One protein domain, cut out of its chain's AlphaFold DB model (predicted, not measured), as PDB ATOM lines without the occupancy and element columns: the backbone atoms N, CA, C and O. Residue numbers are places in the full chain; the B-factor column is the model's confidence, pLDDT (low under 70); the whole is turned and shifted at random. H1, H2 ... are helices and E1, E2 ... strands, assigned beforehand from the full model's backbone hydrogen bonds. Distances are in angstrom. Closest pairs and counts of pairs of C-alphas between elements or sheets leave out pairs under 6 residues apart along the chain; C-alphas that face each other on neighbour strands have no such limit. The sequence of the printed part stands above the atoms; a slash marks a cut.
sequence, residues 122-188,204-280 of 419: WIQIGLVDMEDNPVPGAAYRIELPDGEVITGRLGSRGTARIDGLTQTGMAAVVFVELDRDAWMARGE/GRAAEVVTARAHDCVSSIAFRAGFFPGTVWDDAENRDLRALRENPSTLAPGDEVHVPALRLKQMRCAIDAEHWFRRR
ATOM      1  N   TRP A 122     -27.711  37.152  61.379       92.56
ATOM      2  CA  TRP A 122     -27.141  37.583  60.099       92.56
ATOM      3  C   TRP A 122     -25.639  37.856  60.185       92.56
ATOM      4  O   TRP A 122     -25.085  38.080  61.254       92.56
ATOM      5  N   ILE A 123     -24.951  37.895  59.048       92.06
ATOM      6  CA  ILE A 123     -23.590  38.438  58.958       92.06
ATOM      7  C   ILE A 123     -23.430  39.213  57.655       92.06
ATOM      8  O   ILE A 123     -23.938  38.813  56.604       92.06
ATOM      9  N   GLN A 124     -22.732  40.344  57.709       93.44
ATOM     10  CA  GLN A 124     -22.424  41.136  56.521       93.44
ATOM     11  C   GLN A 124     -20.916  41.294  56.382       93.44
ATOM     12  O   GLN A 124     -20.237  41.694  57.325       93.44
ATOM     13  N   ILE A 125     -20.402  41.003  55.193       94.44
ATOM     14  CA  ILE A 125     -18.993  41.171  54.845       94.44
ATOM     15  C   ILE A 125     -18.852  42.166  53.691       94.44
ATOM     16  O   ILE A 125     -19.661  42.178  52.759       94.44
ATOM     17  N   GLY A 126     -17.818  43.000  53.743       92.62
ATOM     18  CA  GLY A 126     -17.479  43.959  52.697       92.62
ATOM     19  C   GLY A 126     -15.991  43.942  52.377       92.62
ATOM     20  O   GLY A 126     -15.174  43.835  53.284       92.62
ATOM     21  N   LEU A 127     -15.632  44.061  51.101       91.62
ATOM     22  CA  LEU A 127     -14.258  44.217  50.633       91.62
ATOM     23  C   LEU A 127     -14.145  45.519  49.841       91.62
ATOM     24  O   LEU A 127     -14.845  45.722  48.847       91.62
ATOM     25  N   VAL A 128     -13.238  46.381  50.281       88.56
ATOM     26  CA  VAL A 128     -12.847  47.616  49.595       88.56
ATOM     27  C   VAL A 128     -11.380  47.561  49.170       88.56
ATOM     28  O   VAL A 128     -10.660  46.635  49.540       88.56
ATOM     29  N   ASP A 129     -10.928  48.519  48.372       83.94
ATOM     30  CA  ASP A 129      -9.524  48.708  48.010       83.94
ATOM     31  C   ASP A 129      -8.809  49.685  48.973       83.94
ATOM     32  O   ASP A 129      -9.348  50.069  50.020       83.94
ATOM     33  N   MET A 130      -7.563  50.062  48.669       80.12
ATOM     34  CA  MET A 130      -6.772  50.972  49.510       80.12
ATOM     35  C   MET A 130      -7.328  52.406  49.573       80.12
ATOM     36  O   MET A 130      -6.974  53.135  50.499       80.12
ATOM     37  N   GLU A 131      -8.207  52.787  48.643       74.94
ATOM     38  CA  GLU A 131      -8.888  54.088  48.557       74.94
ATOM     39  C   GLU A 131     -10.341  54.023  49.089       74.94
ATOM     40  O   GLU A 131     -11.099  54.979  48.962       74.94
ATOM     41  N   ASP A 132     -10.719  52.907  49.731       81.06
ATOM     42  CA  ASP A 132     -12.075  52.571  50.193       81.06
ATOM     43  C   ASP A 132     -13.134  52.407  49.065       81.06
ATOM     44  O   ASP A 132     -14.336  52.345  49.350       81.06
ATOM     45  N   ASN A 133     -12.731  52.229  47.796       79.50
ATOM     46  CA  ASN A 133     -13.663  51.859  46.719       79.50
ATOM     47  C   ASN A 133     -14.096  50.383  46.848       79.50
ATOM     48  O   ASN A 133     -13.281  49.536  47.215       79.50
ATOM     49  N   PRO A 134     -15.340  50.010  46.500       83.12
ATOM     50  CA  PRO A 134     -15.814  48.629  46.613       83.12
ATOM     51  C   PRO A 134     -15.152  47.668  45.611       83.12
ATOM     52  O   PRO A 134     -15.059  47.966  44.421       83.12
ATOM     53  N   VAL A 135     -14.797  46.461  46.069       82.88
ATOM     54  CA  VAL A 135     -14.235  45.372  45.247       82.88
ATOM     55  C   VAL A 135     -15.312  44.300  44.998       82.88
ATOM     56  O   VAL A 135     -15.509  43.411  45.831       82.88
ATOM     57  N   PRO A 136     -16.061  44.362  43.880       84.19
ATOM     58  CA  PRO A 136     -17.135  43.415  43.589       84.19
ATOM     59  C   PRO A 136     -16.611  42.039  43.151       84.19
ATOM     60  O   PRO A 136     -15.487  41.898  42.677       84.19
ATOM     61  N   GLY A 137     -17.460  41.015  43.245       83.69
ATOM     62  CA  GLY A 137     -17.249  39.709  42.612       83.69
ATOM     63  C   GLY A 137     -16.266  38.754  43.297       83.69
ATOM     64  O   GLY A 137     -16.280  37.570  42.956       83.69
ATOM     65  N   ALA A 138     -15.459  39.210  44.263       88.25
ATOM     66  CA  ALA A 138     -14.517  38.357  44.994       88.25
ATOM     67  C   ALA A 138     -15.234  37.174  45.672       88.25
ATOM     68  O   ALA A 138     -16.270  37.369  46.317       88.25
ATOM     69  N   ALA A 139     -14.706  35.956  45.512       91.19
ATOM     70  CA  ALA A 139     -15.271  34.770  46.150       91.19
ATOM     71  C   ALA A 139     -14.939  34.696  47.645       91.19
ATOM     72  O   ALA A 139     -13.809  34.958  48.066       91.19
ATOM     73  N   TYR A 140     -15.925  34.276  48.434       92.88
ATOM     74  CA  TYR A 140     -15.809  34.095  49.874       92.88
ATOM     75  C   TYR A 140     -16.333  32.728  50.327       92.88
ATOM     76  O   TYR A 140     -17.215  32.132  49.700       92.88
ATOM     77  N   ARG A 141     -15.811  32.281  51.467       92.62
ATOM     78  CA  ARG A 141     -16.299  31.183  52.302       92.62
ATOM     79  C   ARG A 141     -16.495  31.731  53.716       92.62
ATOM     80  O   ARG A 141     -15.618  32.420  54.228       92.62
ATOM     81  N   ILE A 142     -17.636  31.435  54.324       91.19
ATOM     82  CA  ILE A 142     -17.944  31.692  55.731       91.19
ATOM     83  C   ILE A 142     -18.240  30.336  56.362       91.19
ATOM     84  O   ILE A 142     -19.092  29.607  55.863       91.19
ATOM     85  N   GLU A 143     -17.533  29.993  57.429       90.75
ATOM     86  CA  GLU A 143     -17.757  28.773  58.204       90.75
ATOM     87  C   GLU A 143     -18.383  29.138  59.551       90.75
ATOM     88  O   GLU A 143     -17.833  29.958  60.291       90.75
ATOM     89  N   LEU A 144     -19.568  28.601  59.833       90.12
ATOM     90  CA  LEU A 144     -20.338  28.886  61.042       90.12
ATOM     91  C   LEU A 144     -19.818  28.077  62.251       90.12
ATOM     92  O   LEU A 144     -19.068  27.117  62.073       90.12
ATOM     93  N   PRO A 145     -20.195  28.436  63.496       86.31
ATOM     94  CA  PRO A 145     -19.718  27.755  64.709       86.31
ATOM     95  C   PRO A 145     -20.059  26.259  64.823       86.31
ATOM     96  O   PRO A 145     -19.432  25.562  65.618       86.31
ATOM     97  N   ASP A 146     -21.034  25.773  64.056       85.00
ATOM     98  CA  ASP A 146     -21.436  24.364  63.945       85.00
ATOM     99  C   ASP A 146     -20.738  23.608  62.796       85.00
ATOM    100  O   ASP A 146     -20.881  22.389  62.681       85.00
ATOM    101  N   GLY A 147     -19.958  24.310  61.969       84.62
ATOM    102  CA  GLY A 147     -19.284  23.771  60.792       84.62
ATOM    103  C   GLY A 147     -20.074  23.880  59.483       84.62
ATOM    104  O   GLY A 147     -19.605  23.348  58.476       84.62
ATOM    105  N   GLU A 148     -21.232  24.556  59.435       88.38
ATOM    106  CA  GLU A 148     -21.869  24.869  58.147       88.38
ATOM    107  C   GLU A 148     -20.977  25.813  57.319       88.38
ATOM    108  O   GLU A 148     -20.464  26.815  57.817       88.38
ATOM    109  N   VAL A 149     -20.804  25.505  56.028       90.38
ATOM    110  CA  VAL A 149     -19.938  26.262  55.114       90.38
ATOM    111  C   VAL A 149     -20.764  26.969  54.039       90.38
ATOM    112  O   VAL A 149     -21.188  26.366  53.053       90.38
ATOM    113  N   ILE A 150     -20.922  28.282  54.190       88.81
ATOM    114  CA  ILE A 150     -21.610  29.160  53.240       88.81
ATOM    115  C   ILE A 150     -20.585  29.747  52.262       88.81
ATOM    116  O   ILE A 150     -19.619  30.393  52.666       88.81
ATOM    117  N   THR A 151     -20.797  29.572  50.957       92.19
ATOM    118  CA  THR A 151     -19.913  30.121  49.909       92.19
ATOM    119  C   THR A 151     -20.652  31.060  48.967       92.19
ATOM    120  O   THR A 151     -21.805  30.807  48.619       92.19
ATOM    121  N   GLY A 152     -19.979  32.102  48.478       90.88
ATOM    122  CA  GLY A 152     -20.579  33.044  47.537       90.88
ATOM    123  C   GLY A 152     -19.580  33.998  46.888       90.88
ATOM    124  O   GLY A 152     -18.369  33.798  46.947       90.88
ATOM    125  N   ARG A 153     -20.104  35.051  46.251       93.00
ATOM    126  CA  ARG A 153     -19.332  36.175  45.698       93.00
ATOM    127  C   ARG A 153     -19.931  37.500  46.152       93.00
ATOM    128  O   ARG A 153     -21.148  37.601  46.311       93.00
ATOM    129  N   LEU A 154     -19.087  38.510  46.348       90.12
ATOM    130  CA  LEU A 154     -19.534  39.860  46.701       90.12
ATOM    131  C   LEU A 154     -20.341  40.498  45.557       90.12
ATOM    132  O   LEU A 154     -20.013  40.338  44.379       90.12
ATOM    133  N   GLY A 155     -21.387  41.251  45.898       83.62
ATOM    134  CA  GLY A 155     -22.212  41.983  44.940       83.62
ATOM    135  C   GLY A 155     -21.504  43.195  44.324       83.62
ATOM    136  O   GLY A 155     -20.359  43.510  44.640       83.62
ATOM    137  N   SER A 156     -22.215  43.939  43.473       76.69
ATOM    138  CA  SER A 156     -21.690  45.135  42.784       76.69
ATOM    139  C   SER A 156     -21.244  46.272  43.714       76.69
ATOM    140  O   SER A 156     -20.493  47.140  43.285       76.69
ATOM    141  N   ARG A 157     -21.678  46.260  44.982       77.69
ATOM    142  CA  ARG A 157     -21.246  47.185  46.046       77.69
ATOM    143  C   ARG A 157     -20.036  46.684  46.851       77.69
ATOM    144  O   ARG A 157     -19.740  47.259  47.889       77.69
ATOM    145  N   GLY A 158     -19.371  45.607  46.425       86.31
ATOM    146  CA  GLY A 158     -18.263  45.009  47.181       86.31
ATOM    147  C   GLY A 158     -18.696  44.395  48.514       86.31
ATOM    148  O   GLY A 158     -17.875  44.236  49.406       86.31
ATOM    149  N   THR A 159     -19.979  44.055  48.673       92.00
ATOM    150  CA  THR A 159     -20.536  43.486  49.908       92.00
ATOM    151  C   THR A 159     -21.344  42.222  49.648       92.00
ATOM    152  O   THR A 159     -21.897  42.025  48.563       92.00
ATOM    153  N   ALA A 160     -21.441  41.372  50.665       92.56
ATOM    154  CA  ALA A 160     -22.425  40.307  50.759       92.56
ATOM    155  C   ALA A 160     -23.045  40.320  52.157       92.56
ATOM    156  O   ALA A 160     -22.342  40.464  53.156       92.56
ATOM    157  N   ARG A 161     -24.366  40.164  52.209       93.31
ATOM    158  CA  ARG A 161     -25.134  39.986  53.438       93.31
ATOM    159  C   ARG A 161     -25.768  38.602  53.394       93.31
ATOM    160  O   ARG A 161     -26.300  38.210  52.355       93.31
ATOM    161  N   ILE A 162     -25.645  37.877  54.496       92.00
ATOM    162  CA  ILE A 162     -26.222  36.559  54.712       92.00
ATOM    163  C   ILE A 162     -27.187  36.719  55.888       92.00
ATOM    164  O   ILE A 162     -26.775  37.137  56.967       92.00
ATOM    165  N   ASP A 163     -28.463  36.428  55.659       89.94
ATOM    166  CA  ASP A 163     -29.555  36.518  56.632       89.94
ATOM    167  C   ASP A 163     -30.169  35.124  56.829       89.94
ATOM    168  O   ASP A 163     -30.134  34.306  55.908       89.94
ATOM    169  N   GLY A 164     -30.773  34.870  57.994       85.19
ATOM    170  CA  GLY A 164     -31.427  33.588  58.285       85.19
ATOM    171  C   GLY A 164     -30.504  32.539  58.908       85.19
ATOM    172  O   GLY A 164     -30.790  31.351  58.810       85.19
ATOM    173  N   LEU A 165     -29.405  32.966  59.537       87.31
ATOM    174  CA  LEU A 165     -28.529  32.083  60.304       87.31
ATOM    175  C   LEU A 165     -29.236  31.640  61.593       87.31
ATOM    176  O   LEU A 165     -29.809  32.468  62.294       87.31
ATOM    177  N   THR A 166     -29.156  30.360  61.940       82.00
ATOM    178  CA  THR A 166     -29.713  29.800  63.191       82.00
ATOM    179  C   THR A 166     -28.719  29.813  64.359       82.00
ATOM    180  O   THR A 166     -29.064  29.417  65.469       82.00
ATOM    181  N   GLN A 167     -27.481  30.259  64.117       79.69
ATOM    182  CA  GLN A 167     -26.371  30.238  65.072       79.69
ATOM    183  C   GLN A 167     -25.931  31.650  65.470       79.69
ATOM    184  O   GLN A 167     -25.939  32.563  64.646       79.69
ATOM    185  N   THR A 168     -25.430  31.796  66.697       85.06
ATOM    186  CA  THR A 168     -24.717  32.993  67.181       85.06
ATOM    187  C   THR A 168     -23.237  32.694  67.428       85.06
ATOM    188  O   THR A 168     -22.819  31.539  67.503       85.06
ATOM    189  N   GLY A 169     -22.415  33.737  67.581       88.44
ATOM    190  CA  GLY A 169     -21.008  33.603  67.965       88.44
ATOM    191  C   GLY A 169     -20.042  34.097  66.894       88.44
ATOM    192  O   GLY A 169     -20.177  35.217  66.413       88.44
ATOM    193  N   MET A 170     -19.020  33.296  66.577       88.44
ATOM    194  CA  MET A 170     -17.876  33.699  65.745       88.44
ATOM    195  C   MET A 170     -17.735  32.793  64.520       88.44
ATOM    196  O   MET A 170     -17.218  31.683  64.643       88.44
ATOM    197  N   ALA A 171     -18.138  33.288  63.351       88.38
ATOM    198  CA  ALA A 171     -17.923  32.623  62.069       88.38
ATOM    199  C   ALA A 171     -16.502  32.892  61.530       88.38
ATOM    200  O   ALA A 171     -15.902  33.928  61.826       88.38
ATOM    201  N   ALA A 172     -15.950  31.981  60.731       90.00
ATOM    202  CA  ALA A 172     -14.637  32.124  60.102       90.00
ATOM    203  C   ALA A 172     -14.774  32.537  58.624       90.00
ATOM    204  O   ALA A 172     -15.293  31.783  57.806       90.00
ATOM    205  N   VAL A 173     -14.310  33.741  58.278       90.88
ATOM    206  CA  VAL A 173     -14.425  34.345  56.938       90.88
ATOM    207  C   VAL A 173     -13.110  34.215  56.167       90.88
ATOM    208  O   VAL A 173     -12.062  34.658  56.638       90.88
ATOM    209  N   VAL A 174     -13.173  33.649  54.960       90.25
ATOM    210  CA  VAL A 174     -12.042  33.403  54.050       90.25
ATOM    211  C   VAL A 174     -12.366  33.964  52.663       90.25
ATOM    212  O   VAL A 174     -13.391  33.609  52.081       90.25
ATOM    213  N   PHE A 175     -11.476  34.767  52.076       91.25
ATOM    214  CA  PHE A 175     -11.537  35.089  50.644       91.25
ATOM    215  C   PHE A 175     -10.754  34.043  49.846       91.25
ATOM    216  O   PHE A 175      -9.530  34.080  49.793       91.25
ATOM    217  N   VAL A 176     -11.464  33.089  49.239       89.25
ATOM    218  CA  VAL A 176     -10.872  31.869  48.644       89.25
ATOM    219  C   VAL A 176     -10.093  32.107  47.342       89.25
ATOM    220  O   VAL A 176      -9.416  31.209  46.856       89.25
ATOM    221  N   GLU A 177     -10.169  33.320  46.793       88.94
ATOM    222  CA  GLU A 177      -9.434  33.775  45.604       88.94
ATOM    223  C   GLU A 177      -8.357  34.827  45.933       88.94
ATOM    224  O   GLU A 177      -7.838  35.461  45.018       88.94
ATOM    225  N   LEU A 178      -8.036  35.063  47.214       88.62
ATOM    226  CA  LEU A 178      -7.049  36.066  47.632       88.62
ATOM    227  C   LEU A 178      -6.060  35.490  48.654       88.62
ATOM    228  O   LEU A 178      -6.455  34.975  49.701       88.62
ATOM    229  N   ASP A 179      -4.764  35.645  48.381       89.69
ATOM    230  CA  ASP A 179      -3.700  35.261  49.309       89.69
ATOM    231  C   ASP A 179      -3.785  36.064  50.620       89.69
ATOM    232  O   ASP A 179      -4.162  37.240  50.639       89.69
ATOM    233  N   ARG A 180      -3.396  35.433  51.729       86.19
ATOM    234  CA  ARG A 180      -3.394  35.988  53.086       86.19
ATOM    235  C   ARG A 180      -2.690  37.341  53.238       86.19
ATOM    236  O   ARG A 180      -3.072  38.105  54.126       86.19
ATOM    237  N   ASP A 181      -1.697  37.645  52.403       84.94
ATOM    238  CA  ASP A 181      -0.931  38.894  52.447       84.94
ATOM    239  C   ASP A 181      -1.550  39.973  51.522       84.94
ATOM    240  O   ASP A 181      -1.197  41.151  51.629       84.94
ATOM    241  N   ALA A 182      -2.503  39.593  50.653       85.50
ATOM    242  CA  ALA A 182      -3.190  40.445  49.673       85.50
ATOM    243  C   ALA A 182      -4.493  41.096  50.191       85.50
ATOM    244  O   ALA A 182      -5.107  41.899  49.485       85.50
ATOM    245  N   TRP A 183      -4.923  40.798  51.421       89.44
ATOM    246  CA  TRP A 183      -6.054  41.461  52.087       89.44
ATOM    247  C   TRP A 183      -5.869  41.555  53.607       89.44
ATOM    248  O   TRP A 183      -5.028  40.869  54.182       89.44
ATOM    249  N   MET A 184      -6.646  42.407  54.274       87.12
ATOM    250  CA  MET A 184      -6.620  42.631  55.733       87.12
ATOM    251  C   MET A 184      -7.988  43.104  56.246       87.12
ATOM    252  O   MET A 184      -8.808  43.555  55.447       87.12
ATOM    253  N   ALA A 185      -8.254  43.021  57.548       85.62
ATOM    254  CA  ALA A 185      -9.438  43.628  58.157       85.62
ATOM    255  C   ALA A 185      -9.252  45.149  58.328       85.62
ATOM    256  O   ALA A 185      -8.142  45.648  58.543       85.62
ATOM    257  N   ARG A 186     -10.339  45.916  58.211       79.69
ATOM    258  CA  ARG A 186     -10.314  47.384  58.250       79.69
ATOM    259  C   ARG A 186     -10.041  47.870  59.677       79.69
ATOM    260  O   ARG A 186     -10.946  47.922  60.500       79.69
ATOM    261  N   GLY A 187      -8.787  48.231  59.943       65.75
ATOM    262  CA  GLY A 187      -8.307  48.653  61.263       65.75
ATOM    263  C   GLY A 187      -7.168  47.796  61.820       65.75
ATOM    264  O   GLY A 187      -6.574  48.185  62.820       65.75
ATOM    265  N   GLU A 188      -6.816  46.677  61.174       64.94
ATOM    266  CA  GLU A 188      -5.567  45.972  61.482       64.94
ATOM    267  C   GLU A 188      -4.362  46.868  61.157       64.94
ATOM    268  O   GLU A 188      -4.274  47.449  60.073       64.94
ATOM    269  N   GLY A 204      -5.630  26.413  49.679       65.94
ATOM    270  CA  GLY A 204      -5.732  27.214  48.455       65.94
ATOM    271  C   GLY A 204      -5.284  26.494  47.175       65.94
ATOM    272  O   GLY A 204      -4.901  25.324  47.179       65.94
ATOM    273  N   ARG A 205      -5.330  27.227  46.055       80.75
ATOM    274  CA  ARG A 205      -4.846  26.790  44.734       80.75
ATOM    275  C   ARG A 205      -3.359  26.410  44.795       80.75
ATOM    276  O   ARG A 205      -2.565  27.132  45.393       80.75
ATOM    277  N   ALA A 206      -2.986  25.308  44.145       82.50
ATOM    278  CA  ALA A 206      -1.587  24.910  43.986       82.50
ATOM    279  C   ALA A 206      -0.776  25.950  43.188       82.50
ATOM    280  O   ALA A 206      -1.349  26.762  42.461       82.50
ATOM    281  N   ALA A 207       0.551  25.900  43.320       86.56
ATOM    282  CA  ALA A 207       1.454  26.708  42.505       86.56
ATOM    283  C   ALA A 207       1.334  26.344  41.013       86.56
ATOM    284  O   ALA A 207       1.047  25.194  40.670       86.56
ATOM    285  N   GLU A 208       1.566  27.312  40.130       89.12
ATOM    286  CA  GLU A 208       1.500  27.126  38.679       89.12
ATOM    287  C   GLU A 208       2.527  27.989  37.940       89.12
ATOM    288  O   GLU A 208       2.969  29.018  38.443       89.12
ATOM    289  N   VAL A 209       2.882  27.597  36.715       90.12
ATOM    290  CA  VAL A 209       3.662  28.443  35.803       90.12
ATOM    291  C   VAL A 209       2.704  29.087  34.805       90.12
ATOM    292  O   VAL A 209       1.990  28.401  34.074       90.12
ATOM    293  N   VAL A 210       2.685  30.418  34.775       89.50
ATOM    294  CA  VAL A 210       1.883  31.220  33.849       89.50
ATOM    295  C   VAL A 210       2.796  31.773  32.763       89.50
ATOM    296  O   VAL A 210       3.545  32.718  32.993       89.50
ATOM    297  N   THR A 211       2.699  31.227  31.552       89.19
ATOM    298  CA  THR A 211       3.321  31.837  30.369       89.19
ATOM    299  C   THR A 211       2.654  33.185  30.083       89.19
ATOM    300  O   THR A 211       1.464  33.247  29.746       89.19
ATOM    301  N   ALA A 212       3.412  34.270  30.217       83.81
ATOM    302  CA  ALA A 212       2.961  35.628  29.974       83.81
ATOM    303  C   ALA A 212       2.504  35.795  28.520       83.81
ATOM    304  O   ALA A 212       3.161  35.359  27.570       83.81
ATOM    305  N   ARG A 213       1.347  36.432  28.333       77.00
ATOM    306  CA  ARG A 213       0.778  36.704  27.009       77.00
ATOM    307  C   ARG A 213       1.129  38.118  26.562       77.00
ATOM    308  O   ARG A 213       1.575  38.952  27.347       77.00
ATOM    309  N   ALA A 214       0.868  38.422  25.293       64.81
ATOM    310  CA  ALA A 214       0.888  39.806  24.839       64.81
ATOM    311  C   ALA A 214      -0.048  40.661  25.712       64.81
ATOM    312  O   ALA A 214      -1.242  40.374  25.819       64.81
ATOM    313  N   HIS A 215       0.510  41.722  26.303       65.00
ATOM    314  CA  HIS A 215      -0.188  42.638  27.216       65.00
ATOM    315  C   HIS A 215      -0.547  42.028  28.586       65.00
ATOM    316  O   HIS A 215      -1.565  42.399  29.175       65.00
ATOM    317  N   ASP A 216       0.265  41.093  29.083       72.69
ATOM    318  CA  ASP A 216       0.337  40.771  30.508       72.69
ATOM    319  C   ASP A 216       1.627  41.355  31.116       72.69
ATOM    320  O   ASP A 216       2.691  41.325  30.503       72.69
ATOM    321  N   CYS A 217       1.526  41.858  32.343       74.31
ATOM    322  CA  CYS A 217       2.635  42.205  33.240       74.31
ATOM    323  C   CYS A 217       2.485  41.449  34.573       74.31
ATOM    324  O   CYS A 217       1.411  40.894  34.844       74.31
ATOM    325  N   VAL A 218       3.512  41.454  35.436       80.81
ATOM    326  CA  VAL A 218       3.474  40.723  36.722       80.81
ATOM    327  C   VAL A 218       2.295  41.174  37.586       80.81
ATOM    328  O   VAL A 218       1.596  40.325  38.135       80.81
ATOM    329  N   SER A 219       1.989  42.476  37.618       78.12
ATOM    330  CA  SER A 219       0.800  43.013  38.293       78.12
ATOM    331  C   SER A 219      -0.504  42.387  37.807       78.12
ATOM    332  O   SER A 219      -1.295  41.896  38.612       78.12
ATOM    333  N   SER A 220      -0.702  42.320  36.489       78.81
ATOM    334  CA  SER A 220      -1.906  41.734  35.892       78.81
ATOM    335  C   SER A 220      -2.013  40.217  36.112       78.81
ATOM    336  O   SER A 220      -3.120  39.685  36.160       78.81
ATOM    337  N   ILE A 221      -0.885  39.508  36.252       84.38
ATOM    338  CA  ILE A 221      -0.855  38.069  36.549       84.38
ATOM    339  C   ILE A 221      -1.176  37.851  38.031       84.38
ATOM    340  O   ILE A 221      -2.116  37.120  38.345       84.38
ATOM    341  N   ALA A 222      -0.483  38.552  38.932       84.69
ATOM    342  CA  ALA A 222      -0.705  38.492  40.374       84.69
ATOM    343  C   ALA A 222      -2.150  38.852  40.752       84.69
ATOM    344  O   ALA A 222      -2.803  38.099  41.473       84.69
ATOM    345  N   PHE A 223      -2.695  39.938  40.193       82.06
ATOM    346  CA  PHE A 223      -4.065  40.382  40.456       82.06
ATOM    347  C   PHE A 223      -5.122  39.336  40.064       82.06
ATOM    348  O   PHE A 223      -6.098  39.164  40.798       82.06
ATOM    349  N   ARG A 224      -4.917  38.622  38.943       83.25
ATOM    350  CA  ARG A 224      -5.778  37.508  38.494       83.25
ATOM    351  C   ARG A 224      -5.573  36.228  39.305       83.25
ATOM    352  O   ARG A 224      -6.506  35.443  39.432       83.25
ATOM    353  N   ALA A 225      -4.370  36.011  39.827       84.25
ATOM    354  CA  ALA A 225      -4.024  34.856  40.650       84.25
ATOM    355  C   ALA A 225      -4.381  35.021  42.141       84.25
ATOM    356  O   ALA A 225      -4.312  34.046  42.882       84.25
ATOM    357  N   GLY A 226      -4.772  36.225  42.578       83.06
ATOM    358  CA  GLY A 226      -5.153  36.519  43.965       83.06
ATOM    359  C   GLY A 226      -4.044  37.115  44.838       83.06
ATOM    360  O   GLY A 226      -4.246  37.312  46.035       83.06
ATOM    361  N   PHE A 227      -2.886  37.422  44.257       84.56
ATOM    362  CA  PHE A 227      -1.685  37.874  44.958       84.56
ATOM    363  C   PHE A 227      -1.455  39.385  44.857       84.56
ATOM    364  O   PHE A 227      -1.949  40.065  43.956       84.56
ATOM    365  N   PHE A 228      -0.625  39.899  45.766       80.75
ATOM    366  CA  PHE A 228       0.041  41.187  45.597       80.75
ATOM    367  C   PHE A 228       1.176  41.052  44.550       80.75
ATOM    368  O   PHE A 228       1.876  40.036  44.580       80.75
ATOM    369  N   PRO A 229       1.419  42.035  43.656       78.00
ATOM    370  CA  PRO A 229       2.423  41.912  42.590       78.00
ATOM    371  C   PRO A 229       3.831  41.571  43.092       78.00
ATOM    372  O   PRO A 229       4.502  40.721  42.510       78.00
ATOM    373  N   GLY A 230       4.242  42.155  44.223       77.94
ATOM    374  CA  GLY A 230       5.522  41.845  44.863       77.94
ATOM    375  C   GLY A 230       5.636  40.402  45.364       77.94
ATOM    376  O   GLY A 230       6.725  39.850  45.339       77.94
ATOM    377  N   THR A 231       4.536  39.747  45.756       84.31
ATOM    378  CA  THR A 231       4.562  38.342  46.212       84.31
ATOM    379  C   THR A 231       4.869  37.379  45.068       84.31
ATOM    380  O   THR A 231       5.544  36.382  45.288       84.31
ATOM    381  N   VAL A 232       4.403  37.685  43.852       85.56
ATOM    382  CA  VAL A 232       4.760  36.917  42.650       85.56
ATOM    383  C   VAL A 232       6.167  37.293  42.193       85.56
ATOM    384  O   VAL A 232       6.984  36.412  41.956       85.56
ATOM    385  N   TRP A 233       6.489  38.589  42.117       86.25
ATOM    386  CA  TRP A 233       7.804  39.042  41.656       86.25
ATOM    387  C   TRP A 233       8.954  38.526  42.519       86.25
ATOM    388  O   TRP A 233       9.938  38.021  41.984       86.25
ATOM    389  N   ASP A 234       8.829  38.625  43.845       85.25
ATOM    390  CA  ASP A 234       9.911  38.275  44.761       85.25
ATOM    391  C   ASP A 234      10.063  36.768  45.029       85.25
ATOM    392  O   ASP A 234      11.010  36.371  45.717       85.25
ATOM    393  N   ASP A 235       9.200  35.936  44.438       87.56
ATOM    394  CA  ASP A 235       9.229  34.477  44.546       87.56
ATOM    395  C   ASP A 235      10.567  33.864  44.089       87.56
ATOM    396  O   ASP A 235      11.227  34.356  43.164       87.56
ATOM    397  N   ALA A 236      10.989  32.791  44.763       87.06
ATOM    398  CA  ALA A 236      12.301  32.182  44.568       87.06
ATOM    399  C   ALA A 236      12.495  31.621  43.149       87.06
ATOM    400  O   ALA A 236      13.563  31.813  42.569       87.06
ATOM    401  N   GLU A 237      11.459  31.015  42.565       89.19
ATOM    402  CA  GLU A 237      11.531  30.422  41.223       89.19
ATOM    403  C   GLU A 237      11.573  31.513  40.132       89.19
ATOM    404  O   GLU A 237      12.231  31.361  39.106       89.19
ATOM    405  N   ASN A 238      10.988  32.692  40.394       89.31
ATOM    406  CA  ASN A 238      11.077  33.866  39.513       89.31
ATOM    407  C   ASN A 238      12.443  34.580  39.554       89.31
ATOM    408  O   ASN A 238      12.590  35.671  38.999       89.31
ATOM    409  N   ARG A 239      13.469  34.011  40.201       86.81
ATOM    410  CA  ARG A 239      14.822  34.594  40.251       86.81
ATOM    411  C   ARG A 239      15.420  34.826  38.863       86.81
ATOM    412  O   ARG A 239      16.004  35.883  38.630       86.81
ATOM    413  N   ASP A 240      15.266  33.875  37.950       85.00
ATOM    414  CA  ASP A 240      15.890  33.967  36.628       85.00
ATOM    415  C   ASP A 240      15.070  34.876  35.688       85.00
ATOM    416  O   ASP A 240      15.646  35.642  34.913       85.00
ATOM    417  N   LEU A 241      13.741  34.933  35.862       84.06
ATOM    418  CA  LEU A 241      12.888  35.958  35.246       84.06
ATOM    419  C   LEU A 241      13.288  37.374  35.697       84.06
ATOM    420  O   LEU A 241      13.409  38.266  34.861       84.06
ATOM    421  N   ARG A 242      13.555  37.575  36.997       85.81
ATOM    422  CA  ARG A 242      14.062  38.846  37.554       85.81
ATOM    423  C   ARG A 242      15.454  39.224  37.043       85.81
ATOM    424  O   ARG A 242      15.763  40.407  36.956       85.81
ATOM    425  N   ALA A 243      16.292  38.245  36.703       82.56
ATOM    426  CA  ALA A 243      17.591  38.491  36.078       82.56
ATOM    427  C   ALA A 243      17.466  38.856  34.583       82.56
ATOM    428  O   ALA A 243      18.287  39.610  34.068       82.56
ATOM    429  N   LEU A 244      16.439  38.346  33.893       79.38
ATOM    430  CA  LEU A 244      16.141  38.647  32.486       79.38
ATOM    431  C   LEU A 244      15.351  39.958  32.297       79.38
ATOM    432  O   LEU A 244      15.454  40.608  31.252       79.38
ATOM    433  N   ARG A 245      14.527  40.329  33.280       73.62
ATOM    434  CA  ARG A 245      13.652  41.508  33.278       73.62
ATOM    435  C   ARG A 245      13.923  42.328  34.538       73.62
ATOM    436  O   ARG A 245      13.434  41.999  35.609       73.62
ATOM    437  N   GLU A 246      14.635  43.446  34.409       68.62
ATOM    438  CA  GLU A 246      14.940  44.327  35.555       68.62
ATOM    439  C   GLU A 246      13.685  44.981  36.187       68.62
ATOM    440  O   GLU A 246      13.757  45.538  37.282       68.62
ATOM    441  N   ASN A 247      12.524  44.920  35.517       68.31
ATOM    442  CA  ASN A 247      11.286  45.589  35.920       68.31
ATOM    443  C   ASN A 247      10.052  44.647  35.802       68.31
ATOM    444  O   ASN A 247       9.817  44.090  34.724       68.31
ATOM    445  N   PRO A 248       9.212  44.499  36.853       69.12
ATOM    446  CA  PRO A 248       8.014  43.641  36.833       69.12
ATOM    447  C   PRO A 248       6.933  44.072  35.823       69.12
ATOM    448  O   PRO A 248       6.060  43.280  35.453       69.12
ATOM    449  N   SER A 249       6.972  45.320  35.356       65.62
ATOM    450  CA  SER A 249       6.019  45.853  34.375       65.62
ATOM    451  C   SER A 249       6.340  45.465  32.927       65.62
ATOM    452  O   SER A 249       5.531  45.744  32.044       65.62
ATOM    453  N   THR A 250       7.497  44.842  32.662       67.69
ATOM    454  CA  THR A 250       8.036  44.638  31.306       67.69
ATOM    455  C   THR A 250       8.225  43.163  30.935       67.69
ATOM    456  O   THR A 250       9.307  42.767  30.504       67.69
ATOM    457  N   LEU A 251       7.187  42.338  31.092       71.94
ATOM    458  CA  LEU A 251       7.197  40.960  30.580       71.94
ATOM    459  C   LEU A 251       7.082  40.932  29.047       71.94
ATOM    460  O   LEU A 251       6.393  41.760  28.442       71.94
ATOM    461  N   ALA A 252       7.726  39.956  28.413       72.19
ATOM    462  CA  ALA A 252       7.521  39.613  27.011       72.19
ATOM    463  C   ALA A 252       6.483  38.482  26.851       72.19
ATOM    464  O   ALA A 252       6.318  37.659  27.753       72.19
ATOM    465  N   PRO A 253       5.814  38.375  25.686       77.50
ATOM    466  CA  PRO A 253       5.036  37.187  25.352       77.50
ATOM    467  C   PRO A 253       5.952  35.956  25.330       77.50
ATOM    468  O   PRO A 253       6.930  35.941  24.586       77.50
ATOM    469  N   GLY A 254       5.621  34.933  26.117       80.69
ATOM    470  CA  GLY A 254       6.439  33.727  26.269       80.69
ATOM    471  C   GLY A 254       7.303  33.681  27.533       80.69
ATOM    472  O   GLY A 254       7.804  32.605  27.841       80.69
ATOM    473  N   ASP A 255       7.443  34.778  28.289       85.50
ATOM    474  CA  ASP A 255       8.112  34.738  29.598       85.50
ATOM    475  C   ASP A 255       7.333  33.825  30.559       85.50
ATOM    476  O   ASP A 255       6.124  33.987  30.732       85.50
ATOM    477  N   GLU A 256       8.003  32.875  31.206       89.50
ATOM    478  CA  GLU A 256       7.379  32.014  32.213       89.50
ATOM    479  C   GLU A 256       7.417  32.684  33.590       89.50
ATOM    480  O   GLU A 256       8.483  33.039  34.091       89.50
ATOM    481  N   VAL A 257       6.241  32.874  34.196       89.00
ATOM    482  CA  VAL A 257       6.084  33.467  35.530       89.00
ATOM    483  C   VAL A 257       5.585  32.395  36.488       89.00
ATOM    484  O   VAL A 257       4.451  31.931  36.361       89.00
ATOM    485  N   HIS A 258       6.402  32.008  37.463       91.81
ATOM    486  CA  HIS A 258       5.947  31.156  38.554       91.81
ATOM    487  C   HIS A 258       4.966  31.930  39.443       91.81
ATOM    488  O   HIS A 258       5.219  33.065  39.845       91.81
ATOM    489  N   VAL A 259       3.831  31.318  39.747       89.19
ATOM    490  CA  VAL A 259       2.828  31.820  40.680       89.19
ATOM    491  C   VAL A 259       2.797  30.837  41.851       89.19
ATOM    492  O   VAL A 259       2.439  29.675  41.639       89.19
ATOM    493  N   PRO A 260       3.174  31.255  43.074       87.94
ATOM    494  CA  PRO A 260       3.239  30.352  44.218       87.94
ATOM    495  C   PRO A 260       1.854  29.822  44.613       87.94
ATOM    496  O   PRO A 260       0.815  30.322  44.178       87.94
ATOM    497  N   ALA A 261       1.826  28.803  45.474       87.50
ATOM    498  CA  ALA A 261       0.575  28.270  46.007       87.50
ATOM    499  C   ALA A 261      -0.163  29.335  46.840       87.50
ATOM    500  O   ALA A 261       0.445  30.053  47.636       87.50
ATOM    501  N   LEU A 262      -1.481  29.433  46.660       85.19
ATOM    502  CA  LEU A 262      -2.328  30.432  47.309       85.19
ATOM    503  C   LEU A 262      -2.470  30.110  48.801       85.19
ATOM    504  O   LEU A 262      -3.093  29.115  49.175       85.19
ATOM    505  N   ARG A 263      -1.918  30.957  49.674       86.38
ATOM    506  CA  ARG A 263      -1.967  30.738  51.126       86.38
ATOM    507  C   ARG A 263      -3.215  31.428  51.655       86.38
ATOM    508  O   ARG A 263      -3.255  32.653  51.740       86.38
ATOM    509  N   LEU A 264      -4.261  30.668  51.961       85.88
ATOM    510  CA  LEU A 264      -5.511  31.229  52.479       85.88
ATOM    511  C   LEU A 264      -5.386  31.618  53.959       85.88
ATOM    512  O   LEU A 264      -4.553  31.081  54.687       85.88
ATOM    513  N   LYS A 265      -6.242  32.540  54.412       86.56
ATOM    514  CA  LYS A 265      -6.412  32.866  55.835       86.56
ATOM    515  C   LYS A 265      -7.875  33.010  56.222       86.56
ATOM    516  O   LYS A 265      -8.704  33.320  55.369       86.56
ATOM    517  N   GLN A 266      -8.158  32.853  57.512       86.38
ATOM    518  CA  GLN A 266      -9.499  32.947  58.084       86.38
ATOM    519  C   GLN A 266      -9.573  34.034  59.162       86.38
ATOM    520  O   GLN A 266      -8.808  34.015  60.124       86.38
ATOM    521  N   MET A 267     -10.505  34.978  59.021       86.12
ATOM    522  CA  MET A 267     -10.798  35.969  60.057       86.12
ATOM    523  C   MET A 267     -11.962  35.497  60.926       86.12
ATOM    524  O   MET A 267     -12.959  35.017  60.395       86.12
ATOM    525  N   ARG A 268     -11.862  35.643  62.253       89.56
ATOM    526  CA  ARG A 268     -12.976  35.338  63.163       89.56
ATOM    527  C   ARG A 268     -13.875  36.565  63.289       89.56
ATOM    528  O   ARG A 268     -13.461  37.579  63.843       89.56
ATOM    529  N   CYS A 269     -15.088  36.454  62.772       88.25
ATOM    530  CA  CYS A 269     -16.057  37.533  62.653       88.25
ATOM    531  C   CYS A 269     -17.302  37.227  63.485       88.25
ATOM    532  O   CYS A 269     -17.885  36.149  63.368       88.25
ATOM    533  N   ALA A 270     -17.722  38.185  64.310       91.00
ATOM    534  CA  ALA A 270     -18.959  38.080  65.070       91.00
ATOM    535  C   ALA A 270     -20.182  38.006  64.140       91.00
ATOM    536  O   ALA A 270     -20.303  38.793  63.197       91.00
ATOM    537  N   ILE A 271     -21.093  37.088  64.433       88.81
ATOM    538  CA  ILE A 271     -22.450  37.094  63.886       88.81
ATOM    539  C   ILE A 271     -23.212  38.308  64.473       88.81
ATOM    540  O   ILE A 271     -22.831  38.842  65.515       88.81
ATOM    541  N   ASP A 272     -24.224  38.787  63.751       89.25
ATOM    542  CA  ASP A 272     -24.984  40.031  63.950       89.25
ATOM    543  C   ASP A 272     -24.156  41.326  63.854       89.25
ATOM    544  O   ASP A 272     -24.492  42.356  64.444       89.25
ATOM    545  N   ALA A 273     -23.078  41.297  63.063       89.81
ATOM    546  CA  ALA A 273     -22.209  42.446  62.816       89.81
ATOM    547  C   ALA A 273     -21.780  42.595  61.341       89.81
ATOM    548  O   ALA A 273     -21.808  41.650  60.544       89.81
ATOM    549  N   GLU A 274     -21.351  43.813  60.988       91.25
ATOM    550  CA  GLU A 274     -20.685  44.105  59.716       91.25
ATOM    551  C   GLU A 274     -19.160  43.998  59.840       91.25
ATOM    552  O   GLU A 274     -18.559  44.609  60.724       91.25
ATOM    553  N   HIS A 275     -18.524  43.301  58.898       90.69
ATOM    554  CA  HIS A 275     -17.072  43.121  58.840       90.69
ATOM    555  C   HIS A 275     -16.523  43.660  57.528       90.69
ATOM    556  O   HIS A 275     -16.846  43.164  56.447       90.69
ATOM    557  N   TRP A 276     -15.678  44.681  57.623       89.44
ATOM    558  CA  TRP A 276     -15.076  45.332  56.466       89.44
ATOM    559  C   TRP A 276     -13.606  44.941  56.326       89.44
ATOM    560  O   TRP A 276     -12.835  44.971  57.284       89.44
ATOM    561  N   PHE A 277     -13.220  44.603  55.102       92.25
ATOM    562  CA  PHE A 277     -11.896  44.148  54.701       92.25
ATOM    563  C   PHE A 277     -11.347  45.039  53.590       92.25
ATOM    564  O   PHE A 277     -12.105  45.658  52.845       92.25
ATOM    565  N   ARG A 278     -10.023  45.080  53.449       89.38
ATOM    566  CA  ARG A 278      -9.310  45.887  52.458       89.38
ATOM    567  C   ARG A 278      -8.378  45.013  51.619       89.38
ATOM    568  O   ARG A 278      -7.516  44.331  52.175       89.38
ATOM    569  N   ARG A 279      -8.535  45.036  50.293       87.06
ATOM    570  CA  ARG A 279      -7.636  44.411  49.312       87.06
ATOM    571  C   ARG A 279      -6.407  45.301  49.120       87.06
ATOM    572  O   ARG A 279      -6.533  46.495  48.865       87.06
ATOM    573  N   ARG A 280      -5.218  44.718  49.255       81.56
ATOM    574  CA  ARG A 280      -3.927  45.415  49.185       81.56
ATOM    575  C   ARG A 280      -3.397  45.428  47.750       81.56
ATOM    576  O   ARG A 280      -3.656  44.504  46.985       81.56
TER     577      ARG A 280
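AT A GLANCE: This is residues 122 to 188 and 204 to 280 of the 419 residues of an uncharacterized protein of Minicystis rosea (UniProt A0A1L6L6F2). The model has two lobes, a sandwich of two strongly twisted four-stranded sheets partly face to face, and a smaller lobe in which the strand pair E7 and E8 lies beside three short helices. The stretch between E8 and E9 leads from the smaller lobe back to the sandwich. The printed part has 144 residues, with named elements in the order E1 to E7, H1, H2, H3, E8, E9, E10; under half of the residues are in them, and the class is mixed, helices and strands. One sheet runs E4 E1 E10 E6 and is mixed; the other runs E3 E2 E5 E9 and is antiparallel. The whole is only just compact, close to loose, with a radius of gyration of the C-alphas of 17.3 A, and elongated, with spans of 55 by 29 by 25 A.

IN THESE COORDINATES: E1, residues 122 to 128, begins at C-alpha 122 (-27.141, 37.583, 60.099) and is 20.4 A long. E2 is residues 139 to 143, E3 149 to 153, and E4 159 to 165, 17.4 A long. E5 is residues 170 to 174, E6 183 to 185 and E7 208 to 211. H1 is residues 218 to 225, 10.3 A long, H2 229 to 233, and H3 239 to 244. E8 is residues 256 to 259 and E9 267 to 270. E10, residues 274 to 279, is 16.7 A long and ends at C-alpha 279 (-7.636, 44.411, 49.312).

HOW THE PARTS SIT: E1 is parallel to E10 at 24 degrees, with N 126 and O 275 2.9 A apart. On the other side of E1, E4 is antiparallel, with N 125 and O 160 2.9 A apart. E6, an edge strand, is antiparallel to E10, with N 278 and O 184 2.8 A apart. In the other sheet, E2 and E3 form a hairpin, with N 142 and O 150 2.8 A apart. E5 is antiparallel to E2, N 141 to O 174 2.8 A, and to E9, N 173 to O 267 2.8 A. The two sheets form a sandwich, two sheets face to face, their facing parts 8.1 A centre to centre and their planes 32 degrees apart. E7 and E8 are antiparallel, with N 210 and O 257 2.8 A apart. H1 and H2 touch, the C-alphas of Ser 219 and Pro 229 closest at 4.7 A. H2 and H3 are close but not clearly touching. The closest C-alphas of H3 and E8, Leu 241 and Val 257, are 7.3 A apart. In H1, H2 and H3 every O i to N i+4 pair is within hydrogen-bond range. The three helices are not on either sheet of the sandwich.

THE WHOLE: The C-alphas farthest apart, those of Thr 166 and Leu 244, are 55.9 A apart. Residues 189 to 203 are not printed, and C-alphas 188 and 204 are 22.8 A apart across this cut. The link from H3 to E8 is long, with 11 residues. Mean pLDDT of the printed part is 84.7; residues 187 to 188, 204, 214 to 215 and 246 to 250 are under 70.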